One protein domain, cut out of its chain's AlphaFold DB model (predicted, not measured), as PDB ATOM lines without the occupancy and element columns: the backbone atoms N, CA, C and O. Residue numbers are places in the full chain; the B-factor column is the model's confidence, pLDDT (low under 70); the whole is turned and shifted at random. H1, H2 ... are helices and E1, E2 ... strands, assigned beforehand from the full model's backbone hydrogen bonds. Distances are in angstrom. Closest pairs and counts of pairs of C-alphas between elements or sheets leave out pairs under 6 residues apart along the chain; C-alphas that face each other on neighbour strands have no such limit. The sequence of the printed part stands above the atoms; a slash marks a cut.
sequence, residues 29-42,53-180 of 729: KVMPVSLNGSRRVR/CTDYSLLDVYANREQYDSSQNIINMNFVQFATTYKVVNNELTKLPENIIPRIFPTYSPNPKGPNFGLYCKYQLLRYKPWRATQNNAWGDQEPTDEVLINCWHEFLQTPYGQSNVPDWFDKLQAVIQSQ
ATOM      1  N   LYS A  29      24.187 -57.972 -13.057       52.09
ATOM      2  CA  LYS A  29      22.847 -58.548 -12.868       52.09
ATOM      3  C   LYS A  29      21.835 -57.456 -12.520       52.09
ATOM      4  O   LYS A  29      21.978 -56.770 -11.510       52.09
ATOM      5  N   VAL A  30      20.801 -57.288 -13.346       60.69
ATOM      6  CA  VAL A  30      19.789 -56.235 -13.153       60.69
ATOM      7  C   VAL A  30      18.668 -56.723 -12.232       60.69
ATOM      8  O   VAL A  30      18.083 -57.776 -12.474       60.69
ATOM      9  N   MET A  31      18.343 -55.957 -11.188       66.81
ATOM     10  CA  MET A  31      17.302 -56.299 -10.210       66.81
ATOM     11  C   MET A  31      16.196 -55.235 -10.193       66.81
ATOM     12  O   MET A  31      16.499 -54.083  -9.894       66.81
ATOM     13  N   PRO A  32      14.923 -55.561 -10.477       67.06
ATOM     14  CA  PRO A  32      13.837 -54.593 -10.369       67.06
ATOM     15  C   PRO A  32      13.511 -54.303  -8.899       67.06
ATOM     16  O   PRO A  32      13.323 -55.223  -8.103       67.06
ATOM     17  N   VAL A  33      13.416 -53.022  -8.547       72.81
ATOM     18  CA  VAL A  33      13.179 -52.558  -7.176       72.81
ATOM     19  C   VAL A  33      12.110 -51.469  -7.178       72.81
ATOM     20  O   VAL A  33      12.206 -50.500  -7.922       72.81
ATOM     21  N   SER A  34      11.089 -51.615  -6.335       79.56
ATOM     22  CA  SER A  34      10.031 -50.614  -6.161       79.56
ATOM     23  C   SER A  34      10.272 -49.802  -4.891       79.56
ATOM     24  O   SER A  34      10.409 -50.374  -3.809       79.56
ATOM     25  N   LEU A  35      10.285 -48.473  -5.010       77.56
ATOM     26  CA  LEU A  35      10.346 -47.542  -3.878       77.56
ATOM     27  C   LEU A  35       8.970 -47.270  -3.252       77.56
ATOM     28  O   LEU A  35       8.887 -46.616  -2.218       77.56
ATOM     29  N   ASN A  36       7.895 -47.824  -3.822       68.25
ATOM     30  CA  ASN A  36       6.533 -47.681  -3.294       68.25
ATOM     31  C   ASN A  36       6.206 -48.685  -2.172       68.25
ATOM     32  O   ASN A  36       5.056 -48.770  -1.755       68.25
ATOM     33  N   GLY A  37       7.181 -49.475  -1.700       59.44
ATOM     34  CA  GLY A  37       6.991 -50.401  -0.573       59.44
ATOM     35  C   GLY A  37       6.168 -51.657  -0.892       59.44
ATOM     36  O   GLY A  37       5.554 -52.235  -0.001       59.44
ATOM     37  N   SER A  38       6.129 -52.104  -2.152       55.25
ATOM     38  CA  SER A  38       5.375 -53.302  -2.544       55.25
ATOM     39  C   SER A  38       5.995 -54.572  -1.940       55.25
ATOM     40  O   SER A  38       7.017 -55.061  -2.437       55.25
ATOM     41  N   ARG A  39       5.386 -55.105  -0.876       59.22
ATOM     42  CA  ARG A  39       5.738 -56.404  -0.281       59.22
ATOM     43  C   ARG A  39       5.217 -57.548  -1.149       59.22
ATOM     44  O   ARG A  39       4.166 -57.426  -1.774       59.22
ATOM     45  N   ARG A  40       5.958 -58.657  -1.206       54.94
ATOM     46  CA  ARG A  40       5.515 -59.878  -1.897       54.94
ATOM     47  C   ARG A  40       4.770 -60.761  -0.897       54.94
ATOM     48  O   ARG A  40       5.275 -60.980   0.200       54.94
ATOM     49  N   VAL A  41       3.589 -61.247  -1.274       48.75
ATOM     50  CA  VAL A  41       2.837 -62.253  -0.507       48.75
ATOM     51  C   VAL A  41       3.332 -63.630  -0.944       48.75
ATOM     52  O   VAL A  41       3.400 -63.888  -2.148       48.75
ATOM     53  N   ARG A  42       3.699 -64.500   0.002       48.19
ATOM     54  CA  ARG A  42       3.874 -65.932  -0.278       48.19
ATOM     55  C   ARG A  42       2.744 -66.712   0.375       48.19
ATOM     56  O   ARG A  42       2.494 -66.535   1.560       48.19
ATOM     57  N   CYS A  53       1.897 -64.637   4.958       52.78
ATOM     58  CA  CYS A  53       2.994 -63.788   5.418       52.78
ATOM     59  C   CYS A  53       3.535 -62.911   4.271       52.78
ATOM     60  O   CYS A  53       3.661 -63.333   3.115       52.78
ATOM     61  N   THR A  54       3.817 -61.639   4.577       53.19
ATOM     62  CA  THR A  54       4.468 -60.715   3.634       53.19
ATOM     63  C   THR A  54       5.969 -60.715   3.883       53.19
ATOM     64  O   THR A  54       6.406 -60.464   5.003       53.19
ATOM     65  N   ASP A  55       6.765 -60.964   2.842       62.31
ATOM     66  CA  ASP A  55       8.217 -60.804   2.935       62.31
ATOM     67  C   ASP A  55       8.566 -59.307   3.003       62.31
ATOM     68  O   ASP A  55       8.000 -58.487   2.266       62.31
ATOM     69  N   TYR A  56       9.539 -58.949   3.847       64.88
ATOM     70  CA  TYR A  56      10.111 -57.601   3.866       64.88
ATOM     71  C   TYR A  56      10.670 -57.246   2.483       64.88
ATOM     72  O   TYR A  56      11.466 -57.988   1.901       64.88
ATOM     73  N   SER A  57      10.272 -56.092   1.946       76.81
ATOM     74  CA  SER A  57      10.860 -55.582   0.709       76.81
ATOM     75  C   SER A  57      12.316 -55.159   0.944       76.81
ATOM     76  O   SER A  57      12.712 -54.842   2.065       76.81
ATOM     77  N   LEU A  58      13.130 -55.081  -0.118       80.00
ATOM     78  CA  LEU A  58      14.510 -54.574  -0.012       80.00
ATOM     79  C   LEU A  58      14.564 -53.157   0.594       80.00
ATOM     80  O   LEU A  58      15.534 -52.784   1.249       80.00
ATOM     81  N   LEU A  59      13.497 -52.384   0.396       82.00
ATOM     82  CA  LEU A  59      13.321 -51.062   0.974       82.00
ATOM     83  C   LEU A  59      13.064 -51.113   2.486       82.00
ATOM     84  O   LEU A  59      13.650 -50.320   3.216       82.00
ATOM     85  N   ASP A  60      12.255 -52.069   2.957       79.88
ATOM     86  CA  ASP A  60      12.042 -52.323   4.390       79.88
ATOM     87  C   ASP A  60      13.344 -52.800   5.064       79.88
ATOM     88  O   ASP A  60      13.660 -52.397   6.184       79.88
ATOM     89  N   VAL A  61      14.132 -53.623   4.365       83.31
ATOM     90  CA  VAL A  61      15.448 -54.090   4.829       83.31
ATOM     91  C   VAL A  61      16.440 -52.932   4.922       83.31
ATOM     92  O   VAL A  61      17.159 -52.827   5.913       83.31
ATOM     93  N   TYR A  62      16.469 -52.037   3.930       86.56
ATOM     94  CA  TYR A  62      17.305 -50.836   3.979       86.56
ATOM     95  C   TYR A  62      16.885 -49.905   5.121       86.56
ATOM     96  O   TYR A  62      17.744 -49.411   5.851       86.56
ATOM     97  N   ALA A  63      15.581 -49.693   5.317       84.81
ATOM     98  CA  ALA A  63      15.051 -48.852   6.388       84.81
ATOM     99  C   ALA A  63      15.465 -49.349   7.784       84.81
ATOM    100  O   ALA A  63      15.839 -48.541   8.636       84.81
ATOM    101  N   ASN A  64      15.474 -50.672   7.978       82.69
ATOM    102  CA  ASN A  64      15.807 -51.332   9.242       82.69
ATOM    103  C   ASN A  64      17.238 -51.892   9.283       82.69
ATOM    104  O   ASN A  64      17.534 -52.754  10.102       82.69
ATOM    105  N   ARG A  65      18.151 -51.428   8.417       86.06
ATOM    106  CA  ARG A  65      19.493 -52.026   8.256       86.06
ATOM    107  C   ARG A  65      20.342 -52.079   9.534       86.06
ATOM    108  O   ARG A  65      21.167 -52.974   9.674       86.06
ATOM    109  N   GLU A  66      20.088 -51.173  10.475       82.81
ATOM    110  CA  GLU A  66      20.741 -51.122  11.790       82.81
ATOM    111  C   GLU A  66      20.474 -52.372  12.645       82.81
ATOM    112  O   GLU A  66      21.315 -52.737  13.463       82.81
ATOM    113  N   GLN A  67      19.357 -53.079  12.416       81.25
ATOM    114  CA  GLN A  67      19.046 -54.331  13.118       81.25
ATOM    115  C   GLN A  67      19.966 -55.491  12.711       81.25
ATOM    116  O   GLN A  67      20.074 -56.472  13.439       81.25
ATOM    117  N   TYR A  68      20.606 -55.383  11.543       81.31
ATOM    118  CA  TYR A  68      21.495 -56.410  11.010       81.31
ATOM    119  C   TYR A  68      22.975 -56.046  11.186       81.31
ATOM    120  O   TYR A  68      23.791 -56.935  11.407       81.31
ATOM    121  N   ASP A  69      23.331 -54.761  11.075       78.19
ATOM    122  CA  ASP A  69      24.698 -54.268  11.286       78.19
ATOM    123  C   ASP A  69      24.678 -52.770  11.661       78.19
ATOM    124  O   ASP A  69      24.219 -51.921  10.891       78.19
ATOM    125  N   SER A  70      25.184 -52.444  12.855       76.69
ATOM    126  CA  SER A  70      25.215 -51.087  13.422       76.69
ATOM    127  C   SER A  70      26.482 -50.292  13.070       76.69
ATOM    128  O   SER A  70      26.735 -49.219  13.625       76.69
ATOM    129  N   SER A  71      27.299 -50.781  12.136       81.62
ATOM    130  CA  SER A  71      28.493 -50.074  11.682       81.62
ATOM    131  C   SER A  71      28.155 -48.773  10.945       81.62
ATOM    132  O   SER A  71      27.260 -48.686  10.099       81.62
ATOM    133  N   GLN A  72      28.954 -47.736  11.212       73.44
ATOM    134  CA  GLN A  72      28.779 -46.397  10.637       73.44
ATOM    135  C   GLN A  72      28.849 -46.393   9.095       73.44
ATOM    136  O   GLN A  72      28.278 -45.518   8.445       73.44
ATOM    137  N   ASN A  73      29.498 -47.405   8.509       77.25
ATOM    138  CA  ASN A  73      29.607 -47.594   7.064       77.25
ATOM    139  C   ASN A  73      28.266 -47.958   6.415       77.25
ATOM    140  O   ASN A  73      27.916 -47.364   5.403       77.25
ATOM    141  N   ILE A  74      27.497 -48.892   6.985       80.56
ATOM    142  CA  ILE A  74      26.206 -49.324   6.413       80.56
ATOM    143  C   ILE A  74      25.119 -48.285   6.680       80.56
ATOM    144  O   ILE A  74      24.252 -48.028   5.841       80.56
ATOM    145  N   ILE A  75      25.194 -47.619   7.829       81.69
ATOM    146  CA  ILE A  75      24.241 -46.576   8.202       81.69
ATOM    147  C   ILE A  75      24.332 -45.363   7.258       81.69
ATOM    148  O   ILE A  75      23.300 -44.784   6.920       81.69
ATOM    149  N   ASN A  76      25.527 -45.010   6.779       83.44
ATOM    150  CA  ASN A  76      25.741 -43.848   5.907       83.44
ATOM    151  C   ASN A  76      25.648 -44.156   4.396       83.44
ATOM    152  O   ASN A  76      25.833 -43.252   3.577       83.44
ATOM    153  N   MET A  77      25.360 -45.402   4.005       84.88
ATOM    154  CA  MET A  77      25.133 -45.761   2.601       84.88
ATOM    155  C   MET A  77      23.781 -45.252   2.110       84.88
ATOM    156  O   MET A  77      22.776 -45.364   2.816       84.88
ATOM    157  N   ASN A  78      23.740 -44.753   0.875       87.44
ATOM    158  CA  ASN A  78      22.477 -44.483   0.189       87.44
ATOM    159  C   ASN A  78      21.818 -45.784  -0.308       87.44
ATOM    160  O   ASN A  78      22.428 -46.858  -0.302       87.44
ATOM    161  N   PHE A  79      20.551 -45.700  -0.722       86.31
ATOM    162  CA  PHE A  79      19.776 -46.878  -1.104       86.31
ATOM    163  C   PHE A  79      20.392 -47.630  -2.288       86.31
ATOM    164  O   PHE A  79      20.449 -48.859  -2.274       86.31
ATOM    165  N   VAL A  80      20.887 -46.902  -3.296       82.44
ATOM    166  CA  VAL A  80      21.519 -47.506  -4.478       82.44
ATOM    167  C   VAL A  80      22.757 -48.303  -4.066       82.44
ATOM    168  O   VAL A  80      22.859 -49.473  -4.416       82.44
ATOM    169  N   GLN A  81      23.638 -47.719  -3.250       83.19
ATOM    170  CA  GLN A  81      24.837 -48.385  -2.728       83.19
ATOM    171  C   GLN A  81      24.506 -49.626  -1.900       83.19
ATOM    172  O   GLN A  81      25.188 -50.646  -2.000       83.19
ATOM    173  N   PHE A  82      23.463 -49.561  -1.077       85.12
ATOM    174  CA  PHE A  82      23.046 -50.705  -0.278       85.12
ATOM    175  C   PHE A  82      22.502 -51.837  -1.160       85.12
ATOM    176  O   PHE A  82      22.947 -52.978  -1.033       85.12
ATOM    177  N   ALA A  83      21.611 -51.515  -2.104       82.00
ATOM    178  CA  ALA A  83      20.978 -52.472  -3.011       82.00
ATOM    179  C   ALA A  83      21.967 -53.162  -3.968       82.00
ATOM    180  O   ALA A  83      21.715 -54.284  -4.408       82.00
ATOM    181  N   THR A  84      23.090 -52.515  -4.289       77.06
ATOM    182  CA  THR A  84      24.161 -53.111  -5.103       77.06
ATOM    183  C   THR A  84      25.112 -53.987  -4.289       77.06
ATOM    184  O   THR A  84      25.795 -54.828  -4.868       77.06
ATOM    185  N   THR A  85      25.186 -53.797  -2.966       78.56
ATOM    186  CA  THR A  85      26.257 -54.374  -2.130       78.56
ATOM    187  C   THR A  85      25.779 -55.513  -1.233       78.56
ATOM    188  O   THR A  85      26.535 -56.460  -1.006       78.56
ATOM    189  N   TYR A  86      24.540 -55.465  -0.737       84.00
ATOM    190  CA  TYR A  86      24.056 -56.389   0.290       84.00
ATOM    191  C   TYR A  86      22.724 -57.058  -0.061       84.00
ATOM    192  O   TYR A  86      21.854 -56.475  -0.705       84.00
ATOM    193  N   LYS A  87      22.547 -58.287   0.432       83.81
ATOM    194  CA  LYS A  87      21.260 -58.989   0.516       83.81
ATOM    195  C   LYS A  87      21.130 -59.684   1.870       83.81
ATOM    196  O   LYS A  87      22.134 -60.060   2.474       83.81
ATOM    197  N   VAL A  88      19.902 -59.917   2.317       81.00
ATOM    198  CA  VAL A  88      19.647 -60.705   3.528       81.00
ATOM    199  C   VAL A  88      19.508 -62.177   3.153       81.00
ATOM    200  O   VAL A  88      18.721 -62.527   2.274       81.00
ATOM    201  N   VAL A  89      20.289 -63.036   3.805       78.25
ATOM    202  CA  VAL A  89      20.179 -64.498   3.715       78.25
ATOM    203  C   VAL A  89      20.176 -65.024   5.145       78.25
ATOM    204  O   VAL A  89      21.067 -64.681   5.911       78.25
ATOM    205  N   ASN A  90      19.168 -65.816   5.518       76.38
ATOM    206  CA  ASN A  90      19.012 -66.361   6.876       76.38
ATOM    207  C   ASN A  90      19.104 -65.297   7.996       76.38
ATOM    208  O   ASN A  90      19.755 -65.523   9.006       76.38
ATOM    209  N   ASN A  91      18.456 -64.138   7.817       75.44
ATOM    210  CA  ASN A  91      18.488 -62.996   8.750       75.44
ATOM    211  C   ASN A  91      19.860 -62.328   8.978       75.44
ATOM    212  O   ASN A  91      19.973 -61.487   9.866       75.44
ATOM    213  N   GLU A  92      20.861 -62.591   8.137       79.38
ATOM    214  CA  GLU A  92      22.159 -61.906   8.181       79.38
ATOM    215  C   GLU A  92      22.444 -61.148   6.873       79.38
ATOM    216  O   GLU A  92      22.058 -61.580   5.778       79.38
ATOM    217  N   LEU A  93      23.125 -59.995   6.968       83.38
ATOM    218  CA  LEU A  93      23.552 -59.223   5.796       83.38
ATOM    219  C   LEU A  93      24.758 -59.890   5.137       83.38
ATOM    220  O   LEU A  93      25.880 -59.856   5.637       83.38
ATOM    221  N   THR A  94      24.530 -60.440   3.951       82.12
ATOM    222  CA  THR A  94      25.571 -61.060   3.134       82.12
ATOM    223  C   THR A  94      25.927 -60.152   1.964       82.12
ATOM    224  O   THR A  94      25.052 -59.589   1.299       82.12
ATOM    225  N   LYS A  95      27.231 -59.987   1.710       79.75
ATOM    226  CA  LYS A  95      27.709 -59.235   0.544       79.75
ATOM    227  C   LYS A  95      27.374 -59.985  -0.741       79.75
ATOM    228  O   LYS A  95      27.504 -61.207  -0.816       79.75
ATOM    229  N   LEU A  96      26.945 -59.241  -1.751       72.88
ATOM    230  CA  LEU A  96      26.604 -59.790  -3.054       72.88
ATOM    231  C   LEU A  96      27.882 -60.177  -3.830       72.88
ATOM    232  O   LEU A  96      28.818 -59.383  -3.880       72.88
ATOM    233  N   PRO A  97      27.947 -61.390  -4.418       51.81
ATOM    234  CA  PRO A  97      29.143 -61.887  -5.106       51.81
ATOM    235  C   PRO A  97      29.288 -61.394  -6.561       51.81
ATOM    236  O   PRO A  97      30.342 -61.588  -7.157       51.81
ATOM    237  N   GLU A  98      28.252 -60.773  -7.133       59.56
ATOM    238  CA  GLU A  98      28.189 -60.306  -8.528       59.56
ATOM    239  C   GLU A  98      27.902 -58.800  -8.584       59.56
ATOM    240  O   GLU A  98      27.249 -58.257  -7.691       59.56
ATOM    241  N   ASN A  99      28.322 -58.127  -9.659       60.72
ATOM    242  CA  ASN A  99      28.010 -56.714  -9.846       60.72
ATOM    243  C   ASN A  99      26.512 -56.552 -10.147       60.72
ATOM    244  O   ASN A  99      26.029 -57.008 -11.173       60.72
ATOM    245  N   ILE A 100      25.745 -55.920  -9.264       63.56
ATOM    246  CA  ILE A 100      24.289 -55.776  -9.421       63.56
ATOM    247  C   ILE A 100      23.924 -54.345  -9.807       63.56
ATOM    248  O   ILE A 100      24.543 -53.402  -9.329       63.56
ATOM    249  N   ILE A 101      22.909 -54.179 -10.662       67.94
ATOM    250  CA  ILE A 101      22.341 -52.875 -11.031       67.94
ATOM    251  C   ILE A 101      20.851 -52.855 -10.652       67.94
ATOM    252  O   ILE A 101      20.052 -53.565 -11.271       67.94
ATOM    253  N   PRO A 102      20.427 -52.062  -9.652       69.38
ATOM    254  CA  PRO A 102      19.020 -51.948  -9.299       69.38
ATOM    255  C   PRO A 102      18.269 -51.093 -10.334       69.38
ATOM    256  O   PRO A 102      18.578 -49.920 -10.539       69.38
ATOM    257  N   ARG A 103      17.239 -51.660 -10.969       70.00
ATOM    258  CA  ARG A 103      16.279 -50.942 -11.820       70.00
ATOM    259  C   ARG A 103      15.125 -50.445 -10.951       70.00
ATOM    260  O   ARG A 103      14.232 -51.213 -10.599       70.00
ATOM    261  N   ILE A 104      15.185 -49.171 -10.574       74.50
ATOM    262  CA  ILE A 104      14.329 -48.584  -9.539       74.50
ATOM    263  C   ILE A 104      13.091 -47.896 -10.139       74.50
ATOM    264  O   ILE A 104      13.228 -46.999 -10.974       74.50
ATOM    265  N   PHE A 105      11.905 -48.254  -9.642       69.12
ATOM    266  CA  PHE A 105      10.597 -47.681  -9.988       69.12
ATOM    267  C   PHE A 105       9.915 -47.081  -8.745       69.12
ATOM    268  O   PHE A 105      10.215 -47.526  -7.636       69.12
ATOM    269  N   PRO A 106       8.970 -46.136  -8.877       70.19
ATOM    270  CA  PRO A 106       8.520 -45.463 -10.099       70.19
ATOM    271  C   PRO A 106       9.561 -44.483 -10.669       70.19
ATOM    272  O   PRO A 106      10.484 -44.044  -9.978       70.19
ATOM    273  N   THR A 107       9.414 -44.165 -11.953       68.56
ATOM    274  CA  THR A 107      10.192 -43.157 -12.683       68.56
ATOM    275  C   THR A 107       9.270 -41.991 -13.035       68.56
ATOM    276  O   THR A 107       8.190 -42.188 -13.579       68.56
ATOM    277  N   TYR A 108       9.684 -40.772 -12.690       75.69
ATOM    278  CA  TYR A 108       8.955 -39.541 -13.006       75.69
ATOM    279  C   TYR A 108       9.811 -38.654 -13.904       75.69
ATOM    280  O   TYR A 108      11.039 -38.759 -13.889       75.69
ATOM    281  N   SER A 109       9.155 -37.809 -14.700       75.88
ATOM    282  CA  SER A 109       9.831 -36.911 -15.636       75.88
ATOM    283  C   SER A 109      10.744 -35.926 -14.890       75.88
ATOM    284  O   SER A 109      10.287 -35.316 -13.925       75.88
ATOM    285  N   PRO A 110      11.998 -35.725 -15.340       76.88
ATOM    286  CA  PRO A 110      12.893 -34.713 -14.784       76.88
ATOM    287  C   PRO A 110      12.552 -33.289 -15.256       76.88
ATOM    288  O   PRO A 110      13.304 -32.374 -14.943       76.88
ATOM    289  N   ASN A 111      11.474 -33.093 -16.033       80.38
ATOM    290  CA  ASN A 111      11.073 -31.781 -16.542       80.38
ATOM    291  C   ASN A 111      10.728 -30.819 -15.381       80.38
ATOM    292  O   ASN A 111       9.717 -31.060 -14.714       80.38
ATOM    293  N   PRO A 112      11.488 -29.719 -15.188       77.38
ATOM    294  CA  PRO A 112      11.273 -28.725 -14.128       77.38
ATOM    295  C   PRO A 112       9.878 -28.098 -14.124       77.38
ATOM    296  O   PRO A 112       9.358 -27.755 -13.070       77.38
ATOM    297  N   LYS A 113       9.274 -27.960 -15.312       74.88
ATOM    298  CA  LYS A 113       7.951 -27.350 -15.521       74.88
ATOM    299  C   LYS A 113       6.813 -28.378 -15.520       74.88
ATOM    300  O   LYS A 113       5.668 -28.049 -15.814       74.88
ATOM    301  N   GLY A 114       7.126 -29.652 -15.278       75.25
ATOM    302  CA  GLY A 114       6.149 -30.733 -15.305       75.25
ATOM    303  C   GLY A 114       5.347 -30.834 -14.000       75.25
ATOM    304  O   GLY A 114       5.914 -30.652 -12.925       75.25
ATOM    305  N   PRO A 115       4.067 -31.256 -14.049       75.06
ATOM    306  CA  PRO A 115       3.214 -31.382 -12.858       75.06
ATOM    307  C   PRO A 115       3.675 -32.469 -11.869       75.06
ATOM    308  O   PRO A 115       3.164 -32.550 -10.762       75.06
ATOM    309  N   ASN A 116       4.630 -33.321 -12.263       82.12
ATOM    310  CA  ASN A 116       5.172 -34.407 -11.441       82.12
ATOM    311  C   ASN A 116       6.629 -34.157 -11.001       82.12
ATOM    312  O   ASN A 116       7.307 -35.099 -10.580       82.12
ATOM    313  N   PHE A 117       7.147 -32.930 -11.127       85.44
ATOM    314  CA  PHE A 117       8.543 -32.629 -10.794       85.44
ATOM    315  C   PHE A 117       8.847 -32.805  -9.294       85.44
ATOM    316  O   PHE A 117       9.879 -33.374  -8.939       85.44
ATOM    317  N   GLY A 118       7.913 -32.447  -8.405       85.75
ATOM    318  CA  GLY A 118       8.044 -32.722  -6.967       85.75
ATOM    319  C   GLY A 118       8.151 -34.221  -6.657       85.75
ATOM    320  O   GLY A 118       9.022 -34.650  -5.892       85.75
ATOM    321  N   LEU A 119       7.369 -35.056  -7.354       84.62
ATOM    322  CA  LEU A 119       7.495 -36.515  -7.280       84.62
ATOM    323  C   LEU A 119       8.847 -36.998  -7.819       84.62
ATOM    324  O   LEU A 119       9.463 -37.865  -7.201       84.62
ATOM    325  N   TYR A 120       9.359 -36.431  -8.914       88.06
ATOM    326  CA  TYR A 120      10.716 -36.730  -9.381       88.06
ATOM    327  C   TYR A 120      11.759 -36.457  -8.285       88.06
ATOM    328  O   TYR A 120      12.513 -37.373  -7.940       88.06
ATOM    329  N   CYS A 121      11.745 -35.271  -7.669       88.19
ATOM    330  CA  CYS A 121      12.646 -34.900  -6.571       88.19
ATOM    331  C   CYS A 121      12.539 -35.863  -5.377       88.19
ATOM    332  O   CYS A 121      13.562 -36.329  -4.866       88.19
ATOM    333  N   LYS A 122      11.319 -36.268  -4.996       88.44
ATOM    334  CA  LYS A 122      11.077 -37.273  -3.945       88.44
ATOM    335  C   LYS A 122      11.826 -38.581  -4.194       88.44
ATOM    336  O   LYS A 122      12.528 -39.075  -3.311       88.44
ATOM    337  N   TYR A 123      11.701 -39.162  -5.388       87.88
ATOM    338  CA  TYR A 123      12.350 -40.447  -5.674       87.88
ATOM    339  C   TYR A 123      13.858 -40.313  -5.918       87.88
ATOM    340  O   TYR A 123      14.568 -41.300  -5.732       87.88
ATOM    341  N   GLN A 124      14.379 -39.130  -6.267       87.88
ATOM    342  CA  GLN A 124      15.828 -38.886  -6.265       87.88
ATOM    343  C   GLN A 124      16.392 -38.831  -4.838       87.88
ATOM    344  O   GLN A 124      17.409 -39.473  -4.561       87.88
ATOM    345  N   LEU A 125      15.695 -38.154  -3.918       88.31
ATOM    346  CA  LEU A 125      16.049 -38.129  -2.496       88.31
ATOM    347  C   LEU A 125      16.097 -39.545  -1.911       88.31
ATOM    348  O   LEU A 125      17.092 -39.913  -1.293       88.31
ATOM    349  N   LEU A 126      15.090 -40.379  -2.186       88.44
ATOM    350  CA  LEU A 126      15.054 -41.764  -1.696       88.44
ATOM    351  C   LEU A 126      16.177 -42.655  -2.243       88.44
ATOM    352  O   LEU A 126      16.563 -43.616  -1.576       88.44
ATOM    353  N   ARG A 127      16.698 -42.353  -3.439       87.50
ATOM    354  CA  ARG A 127      17.796 -43.103  -4.072       87.50
ATOM    355  C   ARG A 127      19.154 -42.725  -3.492       87.50
ATOM    356  O   ARG A 127      19.945 -43.615  -3.181       87.50
ATOM    357  N   TYR A 128      19.427 -41.425  -3.390       86.69
ATOM    358  CA  TYR A 128      20.790 -40.918  -3.217       86.69
ATOM    359  C   TYR A 128      21.073 -40.296  -1.852       86.69
ATOM    360  O   TYR A 128      22.235 -40.271  -1.447       86.69
ATOM    361  N   LYS A 129      20.056 -39.832  -1.118       88.19
ATOM    362  CA  LYS A 129      20.239 -39.302   0.237       88.19
ATOM    363  C   LYS A 129      20.104 -40.443   1.254       88.19
ATOM    364  O   LYS A 129      19.109 -41.159   1.205       88.19
ATOM    365  N   PRO A 130      21.064 -40.653   2.171       88.62
ATOM    366  CA  PRO A 130      20.913 -41.642   3.234       88.62
ATOM    367  C   PRO A 130      19.777 -41.258   4.187       88.62
ATOM    368  O   PRO A 130      19.730 -40.133   4.683       88.62
ATOM    369  N   TRP A 131      18.886 -42.202   4.477       89.19
ATOM    370  CA  TRP A 131      17.782 -42.032   5.429       89.19
ATOM    371  C   TRP A 131      17.653 -43.270   6.329       89.19
ATOM    372  O   TRP A 131      18.214 -44.329   6.031       89.19
ATOM    373  N   ARG A 132      16.987 -43.134   7.478       81.00
ATOM    374  CA  ARG A 132      16.821 -44.189   8.504       81.00
ATOM    375  C   ARG A 132      15.343 -44.361   8.821       81.00
ATOM    376  O   ARG A 132      14.629 -43.408   8.592       81.00
ATOM    377  N   ALA A 133      14.923 -45.499   9.376       74.62
ATOM    378  CA  ALA A 133      13.576 -45.768   9.911       74.62
ATOM    379  C   ALA A 133      12.406 -45.674   8.908       74.62
ATOM    380  O   ALA A 133      11.731 -46.673   8.675       74.62
ATOM    381  N   THR A 134      12.155 -44.518   8.290       78.62
ATOM    382  CA  THR A 134      11.072 -44.309   7.322       78.62
ATOM    383  C   THR A 134      11.528 -43.472   6.128       78.62
ATOM    384  O   THR A 134      12.509 -42.733   6.184       78.62
ATOM    385  N   GLN A 135      10.794 -43.562   5.018       81.88
ATOM    386  CA  GLN A 135      11.072 -42.767   3.816       81.88
ATOM    387  C   GLN A 135      11.025 -41.254   4.085       81.88
ATOM    388  O   GLN A 135      11.788 -40.505   3.479       81.88
ATOM    389  N   ASN A 136      10.180 -40.818   5.025       81.12
ATOM    390  CA  ASN A 136       9.985 -39.407   5.358       81.12
ATOM    391  C   ASN A 136      11.250 -38.750   5.922       81.12
ATOM    392  O   ASN A 136      11.487 -37.559   5.706       81.12
ATOM    393  N   ASN A 137      12.133 -39.542   6.534       83.75
ATOM    394  CA  ASN A 137      13.411 -39.062   7.044       83.75
ATOM    395  C   ASN A 137      14.319 -38.519   5.919       83.75
ATOM    396  O   ASN A 137      15.199 -37.700   6.181       83.75
ATOM    397  N   ALA A 138      14.098 -38.912   4.654       82.12
ATOM    398  CA  ALA A 138      14.848 -38.380   3.514       82.12
ATOM    399  C   ALA A 138      14.613 -36.872   3.291       82.12
ATOM    400  O   ALA A 138      15.504 -36.181   2.795       82.12
ATOM    401  N   TRP A 139      13.470 -36.332   3.713       86.69
ATOM    402  CA  TRP A 139      13.146 -34.899   3.657       86.69
ATOM    403  C   TRP A 139      12.810 -34.316   5.042       86.69
ATOM    404  O   TRP A 139      12.138 -33.297   5.149       86.69
ATOM    405  N   GLY A 140      13.319 -34.936   6.115       80.81
ATOM    406  CA  GLY A 140      13.276 -34.371   7.469       80.81
ATOM    407  C   GLY A 140      11.952 -34.535   8.220       80.81
ATOM    408  O   GLY A 140      11.665 -33.721   9.091       80.81
ATOM    409  N   ASP A 141      11.153 -35.558   7.891       80.12
ATOM    410  CA  ASP A 141       9.880 -35.899   8.561       80.12
ATOM    411  C   ASP A 141       8.792 -34.816   8.499       80.12
ATOM    412  O   ASP A 141       7.838 -34.820   9.275       80.12
ATOM    413  N   GLN A 142       8.917 -33.904   7.535       78.62
ATOM    414  CA  GLN A 142       7.894 -32.918   7.206       78.62
ATOM    415  C   GLN A 142       6.869 -33.493   6.219       78.62
ATOM    416  O   GLN A 142       7.111 -34.507   5.551       78.62
ATOM    417  N   GLU A 143       5.712 -32.836   6.120       80.94
ATOM    418  CA  GLU A 143       4.703 -33.188   5.124       80.94
ATOM    419  C   GLU A 143       5.300 -33.017   3.710       80.94
ATOM    420  O   GLU A 143       5.877 -31.968   3.418       80.94
ATOM    421  N   PRO A 144       5.237 -34.044   2.839       81.25
ATOM    422  CA  PRO A 144       5.945 -34.059   1.561       81.25
ATOM    423  C   PRO A 144       5.216 -33.218   0.506       81.25
ATOM    424  O   PRO A 144       4.675 -33.762  -0.457       81.25
ATOM    425  N   THR A 145       5.182 -31.900   0.689       87.38
ATOM    426  CA  THR A 145       4.739 -30.965  -0.350       87.38
ATOM    427  C   THR A 145       5.812 -30.837  -1.432       87.38
ATOM    428  O   THR A 145       7.001 -31.055  -1.176       87.38
ATOM    429  N   ASP A 146       5.408 -30.480  -2.652       83.62
ATOM    430  CA  ASP A 146       6.341 -30.356  -3.778       83.62
ATOM    431  C   ASP A 146       7.458 -29.345  -3.483       83.62
ATOM    432  O   ASP A 146       8.623 -29.629  -3.752       83.62
ATOM    433  N   GLU A 147       7.140 -28.226  -2.829       84.62
ATOM    434  CA  GLU A 147       8.122 -27.219  -2.408       84.62
ATOM    435  C   GLU A 147       9.170 -27.789  -1.440       84.62
ATOM    436  O   GLU A 147      10.371 -27.597  -1.640       84.62
ATOM    437  N   VAL A 148       8.742 -28.541  -0.418       86.44
ATOM    438  CA  VAL A 148       9.651 -29.163   0.562       86.44
ATOM    439  C   VAL A 148      10.568 -30.174  -0.125       86.44
ATOM    440  O   VAL A 148      11.772 -30.202   0.140       86.44
ATOM    441  N   LEU A 149      10.028 -30.982  -1.041       88.62
ATOM    442  CA  LEU A 149      10.779 -32.006  -1.769       88.62
ATOM    443  C   LEU A 149      11.788 -31.400  -2.751       88.62
ATOM    444  O   LEU A 149      12.922 -31.878  -2.836       88.62
ATOM    445  N   ILE A 150      11.396 -30.344  -3.467       88.25
ATOM    446  CA  ILE A 150      12.258 -29.617  -4.405       88.25
ATOM    447  C   ILE A 150      13.387 -28.912  -3.645       88.25
ATOM    448  O   ILE A 150      14.555 -29.095  -3.993       88.25
ATOM    449  N   ASN A 151      13.074 -28.200  -2.559       88.44
ATOM    450  CA  ASN A 151      14.072 -27.502  -1.743       88.44
ATOM    451  C   ASN A 151      15.042 -28.483  -1.067       88.44
ATOM    452  O   ASN A 151      16.257 -28.302  -1.136       88.44
ATOM    453  N   CYS A 152      14.540 -29.585  -0.500       88.81
ATOM    454  CA  CYS A 152      15.393 -30.620   0.089       88.81
ATOM    455  C   CYS A 152      16.342 -31.253  -0.939       88.81
ATOM    456  O   CYS A 152      17.473 -31.613  -0.599       88.81
ATOM    457  N   TRP A 153      15.890 -31.430  -2.183       91.69
ATOM    458  CA  TRP A 153      16.728 -31.943  -3.262       91.69
ATOM    459  C   TRP A 153      17.769 -30.910  -3.713       91.69
ATOM    460  O   TRP A 153      18.940 -31.263  -3.871       91.69
ATOM    461  N   HIS A 154      17.378 -29.638  -3.820       90.62
ATOM    462  CA  HIS A 154      18.269 -28.513  -4.109       90.62
ATOM    463  C   HIS A 154      19.417 -28.403  -3.095       90.62
ATOM    464  O   HIS A 154      20.588 -28.336  -3.476       90.62
ATOM    465  N   GLU A 155      19.096 -28.422  -1.800       89.81
ATOM    466  CA  GLU A 155      20.086 -28.359  -0.722       89.81
ATOM    467  C   GLU A 155      20.996 -29.589  -0.729       89.81
ATOM    468  O   GLU A 155      22.216 -29.473  -0.604       89.81
ATOM    469  N   PHE A 156      20.424 -30.782  -0.921       90.75
ATOM    470  CA  PHE A 156      21.197 -32.020  -0.930       90.75
ATOM    471  C   PHE A 156      22.226 -32.059  -2.067       90.75
ATOM    472  O   PHE A 156      23.370 -32.456  -1.830       90.75
ATOM    473  N   LEU A 157      21.861 -31.604  -3.270       87.12
ATOM    474  CA  LEU A 157      22.766 -31.525  -4.424       87.12
ATOM    475  C   LEU A 157      23.965 -30.593  -4.192       87.12
ATOM    476  O   LEU A 157      25.015 -30.792  -4.797       87.12
ATOM    477  N   GLN A 158      23.838 -29.610  -3.299       88.38
ATOM    478  CA  GLN A 158      24.924 -28.695  -2.935       88.38
ATOM    479  C   GLN A 158      25.869 -29.267  -1.872       88.38
ATOM    480  O   GLN A 158      26.960 -28.740  -1.665       88.38
ATOM    481  N   THR A 159      25.488 -30.357  -1.199       90.44
ATOM    482  CA  THR A 159      26.360 -30.990  -0.205       90.44
ATOM    483  C   THR A 159      27.529 -31.727  -0.872       90.44
ATOM    484  O   THR A 159      27.348 -32.334  -1.932       90.44
ATOM    485  N   PRO A 160      28.711 -31.806  -0.224       84.56
ATOM    486  CA  PRO A 160      29.832 -32.606  -0.733       84.56
ATOM    487  C   PRO A 160      29.465 -34.081  -0.959       84.56
ATOM    488  O   PRO A 160      29.993 -34.737  -1.856       84.56
ATOM    489  N   TYR A 161      28.535 -34.610  -0.155       84.88
ATOM    490  CA  TYR A 161      28.029 -35.970  -0.310       84.88
ATOM    491  C   TYR A 161      27.149 -36.112  -1.562       84.88
ATOM    492  O   TYR A 161      27.329 -37.068  -2.315       84.88
ATOM    493  N   GLY A 162      26.231 -35.172  -1.811       79.19
ATOM    494  CA  GLY A 162      25.371 -35.167  -2.998       79.19
ATOM    495  C   GLY A 162      26.170 -35.063  -4.296       79.19
ATOM    496  O   GLY A 162      25.975 -35.875  -5.196       79.19
ATOM    497  N   GLN A 163      27.151 -34.159  -4.352       83.94
ATOM    498  CA  GLN A 163      28.015 -33.974  -5.528       83.94
ATOM    499  C   GLN A 163      28.852 -35.218  -5.870       83.94
ATOM    500  O   GLN A 163      29.152 -35.467  -7.034       83.94
ATOM    501  N   SER A 164      29.224 -36.007  -4.859       75.44
ATOM    502  CA  SER A 164      30.025 -37.225  -5.031       75.44
ATOM    503  C   SER A 164      29.186 -38.456  -5.403       75.44
ATOM    504  O   SER A 164      29.665 -39.352  -6.094       75.44
ATOM    505  N   ASN A 165      27.923 -38.515  -4.961       77.12
ATOM    506  CA  ASN A 165      27.093 -39.722  -5.064       77.12
ATOM    507  C   ASN A 165      25.910 -39.607  -6.037       77.12
ATOM    508  O   ASN A 165      25.273 -40.621  -6.326       77.12
ATOM    509  N   VAL A 166      25.598 -38.409  -6.542       79.88
ATOM    510  CA  VAL A 166      24.541 -38.187  -7.536       79.88
ATOM    511  C   VAL A 166      25.165 -38.047  -8.931       79.88
ATOM    512  O   VAL A 166      25.933 -37.114  -9.160       79.88
ATOM    513  N   PRO A 167      24.818 -38.919  -9.896       76.44
ATOM    514  CA  PRO A 167      25.243 -38.756 -11.286       76.44
ATOM    515  C   PRO A 167      24.685 -37.461 -11.878       76.44
ATOM    516  O   PRO A 167      23.515 -37.150 -11.626       76.44
ATOM    517  N   ASP A 168      25.496 -36.743 -12.655       78.88
ATOM    518  CA  ASP A 168      25.122 -35.497 -13.343       78.88
ATOM    519  C   ASP A 168      24.477 -34.466 -12.396       78.88
ATOM    520  O   ASP A 168      23.489 -33.804 -12.718       78.88
ATOM    521  N   TRP A 169      25.005 -34.371 -11.166       79.88
ATOM    522  CA  TRP A 169      24.444 -33.530 -10.102       79.88
ATOM    523  C   TRP A 169      24.314 -32.060 -10.516       79.88
ATOM    524  O   TRP A 169      23.375 -31.396 -10.087       79.88
ATOM    525  N   PHE A 170      25.230 -31.568 -11.357       76.94
ATOM    526  CA  PHE A 170      25.235 -30.188 -11.831       76.94
ATOM    527  C   PHE A 170      24.027 -29.899 -12.728       76.94
ATOM    528  O   PHE A 170      23.289 -28.955 -12.464       76.94
ATOM    529  N   ASP A 171      23.751 -30.760 -13.711       77.38
ATOM    530  CA  ASP A 171      22.594 -30.613 -14.604       77.38
ATOM    531  C   ASP A 171      21.276 -30.738 -13.831       77.38
ATOM    532  O   ASP A 171      20.318 -29.998 -14.064       77.38
ATOM    533  N   LYS A 172      21.241 -31.626 -12.831       82.25
ATOM    534  CA  LYS A 172      20.092 -31.769 -11.927       82.25
ATOM    535  C   LYS A 172      19.897 -30.548 -11.031       82.25
ATOM    536  O   LYS A 172      18.755 -30.218 -10.728       82.25
ATOM    537  N   LEU A 173      20.972 -29.877 -10.622       83.31
ATOM    538  CA  LEU A 173      20.898 -28.637  -9.853       83.31
ATOM    539  C   LEU A 173      20.353 -27.495 -10.719       83.31
ATOM    540  O   LEU A 173      19.473 -26.770 -10.264       83.31
ATOM    541  N   GLN A 174      20.801 -27.391 -11.974       82.94
ATOM    542  CA  GLN A 174      20.277 -26.411 -12.936       82.94
ATOM    543  C   GLN A 174      18.782 -26.618 -13.209       82.94
ATOM    544  O   GLN A 174      18.020 -25.657 -13.215       82.94
ATOM    545  N   ALA A 175      18.342 -27.869 -13.356       81.62
ATOM    546  CA  ALA A 175      16.927 -28.203 -13.518       81.62
ATOM    547  C   ALA A 175      16.074 -27.743 -12.321       81.62
ATOM    548  O   ALA A 175      14.967 -27.243 -12.499       81.62
ATOM    549  N   VAL A 176      16.590 -27.869 -11.094       82.69
ATOM    550  CA  VAL A 176      15.884 -27.395  -9.895       82.69
ATOM    551  C   VAL A 176      15.850 -25.867  -9.829       82.69
ATOM    552  O   VAL A 176      14.797 -25.306  -9.540       82.69
ATOM    553  N   ILE A 177      16.947 -25.189 -10.169       84.25
ATOM    554  CA  ILE A 177      16.995 -23.718 -10.234       84.25
ATOM    555  C   ILE A 177      15.968 -23.195 -11.252       84.25
ATOM    556  O   ILE A 177      15.158 -22.333 -10.925       84.25
ATOM    557  N   GLN A 178      15.885 -23.814 -12.434       81.12
ATOM    558  CA  GLN A 178      14.881 -23.476 -13.453       81.12
ATOM    559  C   GLN A 178      13.432 -23.682 -12.987       81.12
ATOM    560  O   GLN A 178      12.541 -22.983 -13.464       81.12
ATOM    561  N   SER A 179      13.175 -24.628 -12.074       79.25
ATOM    562  CA  SER A 179      11.836 -24.805 -11.486       79.25
ATOM    563  C   SER A 179      11.467 -23.708 -10.482       79.25
ATOM    564  O   SER A 179      10.287 -23.462 -10.268       79.25
ATOM    565  N   GLN A 180      12.462 -23.051  -9.876       72.56
ATOM    566  CA  GLN A 180      12.278 -22.026  -8.843       72.56
ATOM    567  C   GLN A 180      12.244 -20.594  -9.414       72.56
ATOM    568  O   GLN A 180      11.723 -19.699  -8.757       72.56
TER     569      GLN A 180
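Overview. This is residues 29 to 42 and 53 to 180 of the 729 residues of the protein "ATP-dependent DNA helicase" of Paramuricea clavata (UniProt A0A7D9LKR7). What would one see first? The model has two lobes side by side: in the first the small helices H1, H2 and H3 go with three separate two-stranded pairings, E3 and E2 lying farthest out, and in the second H4, H6 and H8 pack at a slant, with H5 on H4 and H7 at the turn between H6 and H8. H3 packs on strand E6 of the first lobe and meets the end of H4 in the second. What is it built of? The 142 printed residues hold eight named helices and six named strands, in the order E1 E2 E3 H1 H2 H3 E4 E5 E6 H4 H5 H6 H7 H8; E1 and E6 are parallel, E2 and E3 antiparallel, E4 and E5 antiparallel, and the class is mixed, helices and strands. How is it shaped? It is compact, with a radius of gyration of the C-alphas of 15.5 A, and only just rounded, spanning 47 by 32 by 30 A.

Along the chain. Where do the first elements lie? E1, residues 29 to 34, begins at C-alpha 29, (22.847, -58.548, -12.868), and is 16.5 A long. E2 is residues 40 to 42 and E3 residues 53 to 55; H1 is residues 58 to 63, H2 residues 72 to 75 and H3 residues 79 to 85, 10.0 A long. What follows H3? E4 is residues 86 to 89, E5 residues 92 to 95, and E6 residues 99 to 105, 19.6 A long. Where are the later helices? H4, residues 117 to 128, is 16.6 A long and begins at (8.543, -32.629, -10.794); H5 is residues 135 to 139. H6, residues 146 to 158, is 18.7 A long, and H7 is residues 160 to 165. H8, residues 169 to 180, is 16.8 A long and ends at C-alpha 180, (12.278, -22.026, -8.843).

Arrangement. How do the strands pair? E1 and E6 are parallel at 28 degrees, with N 29 and O 99 2.8 A apart, within hydrogen-bond range. E2 and E3 are antiparallel, with N 55 and O 40 at 3.0 A, and the hairpin E4 and E5 has N 94 and O 87 at 2.8 A. How do the first helices stand? H1 touches H3, closest at the C-alphas of Tyr 62 and Phe 79, 6.9 A, at a steep tilt of 63 degrees, opposite ways. H2 is close to H3 but not clearly touching, with the C-alphas of Ile 74 and Phe 82 7.5 A apart, and the closest C-alphas of H3 and E6 are those of Thr 84 and Ile 100, 5.1 A. How do the later helices stand? H4 touches H3 with residues 126 to 128 alone, closest at the C-alphas of Phe 79 and Arg 127, 5.2 A; H4 touches H5, closest at Leu 125 and Ala 138, 6.1 A, and touches H6, closest at Gly 118 and Asp 146, 4.3 A, at a steep tilt of 43 degrees, the same way. H6 touches H8, closest at Leu 157 and Trp 169, 6.3 A, opposite ways at 35.1 degrees, only just steep, while H7 and H8 only just touch, and only at the corner, closest at Gln 163 and Trp 169, 5.8 A. What do the helix backbones show? Every O i to N i+4 pair is within hydrogen-bond range in H1, H3, H4, H6, H7 and H8; H5 has 0 of 1, with 2 of 2 O i to N i+3 pairs, and H2 is too short for an O i to N i+4 pair.

Size, cuts and confidence. How large is it? The two C-alphas farthest apart are those of Asn 90 and Gln 178, 47.6 A. Is anything missing or long? Residues 43 to 52 are not printed, and C-alphas 42 and 53 are 6.1 A apart across the cut; of the links printed whole, that from E6 to H4 is long, with 11 residues. Where is confidence low? The mean pLDDT of the printed part is 78.5, and residues 29 to 32, 36 to 42, 53 to 56, 97 to 102, 105 and 107 are under 70.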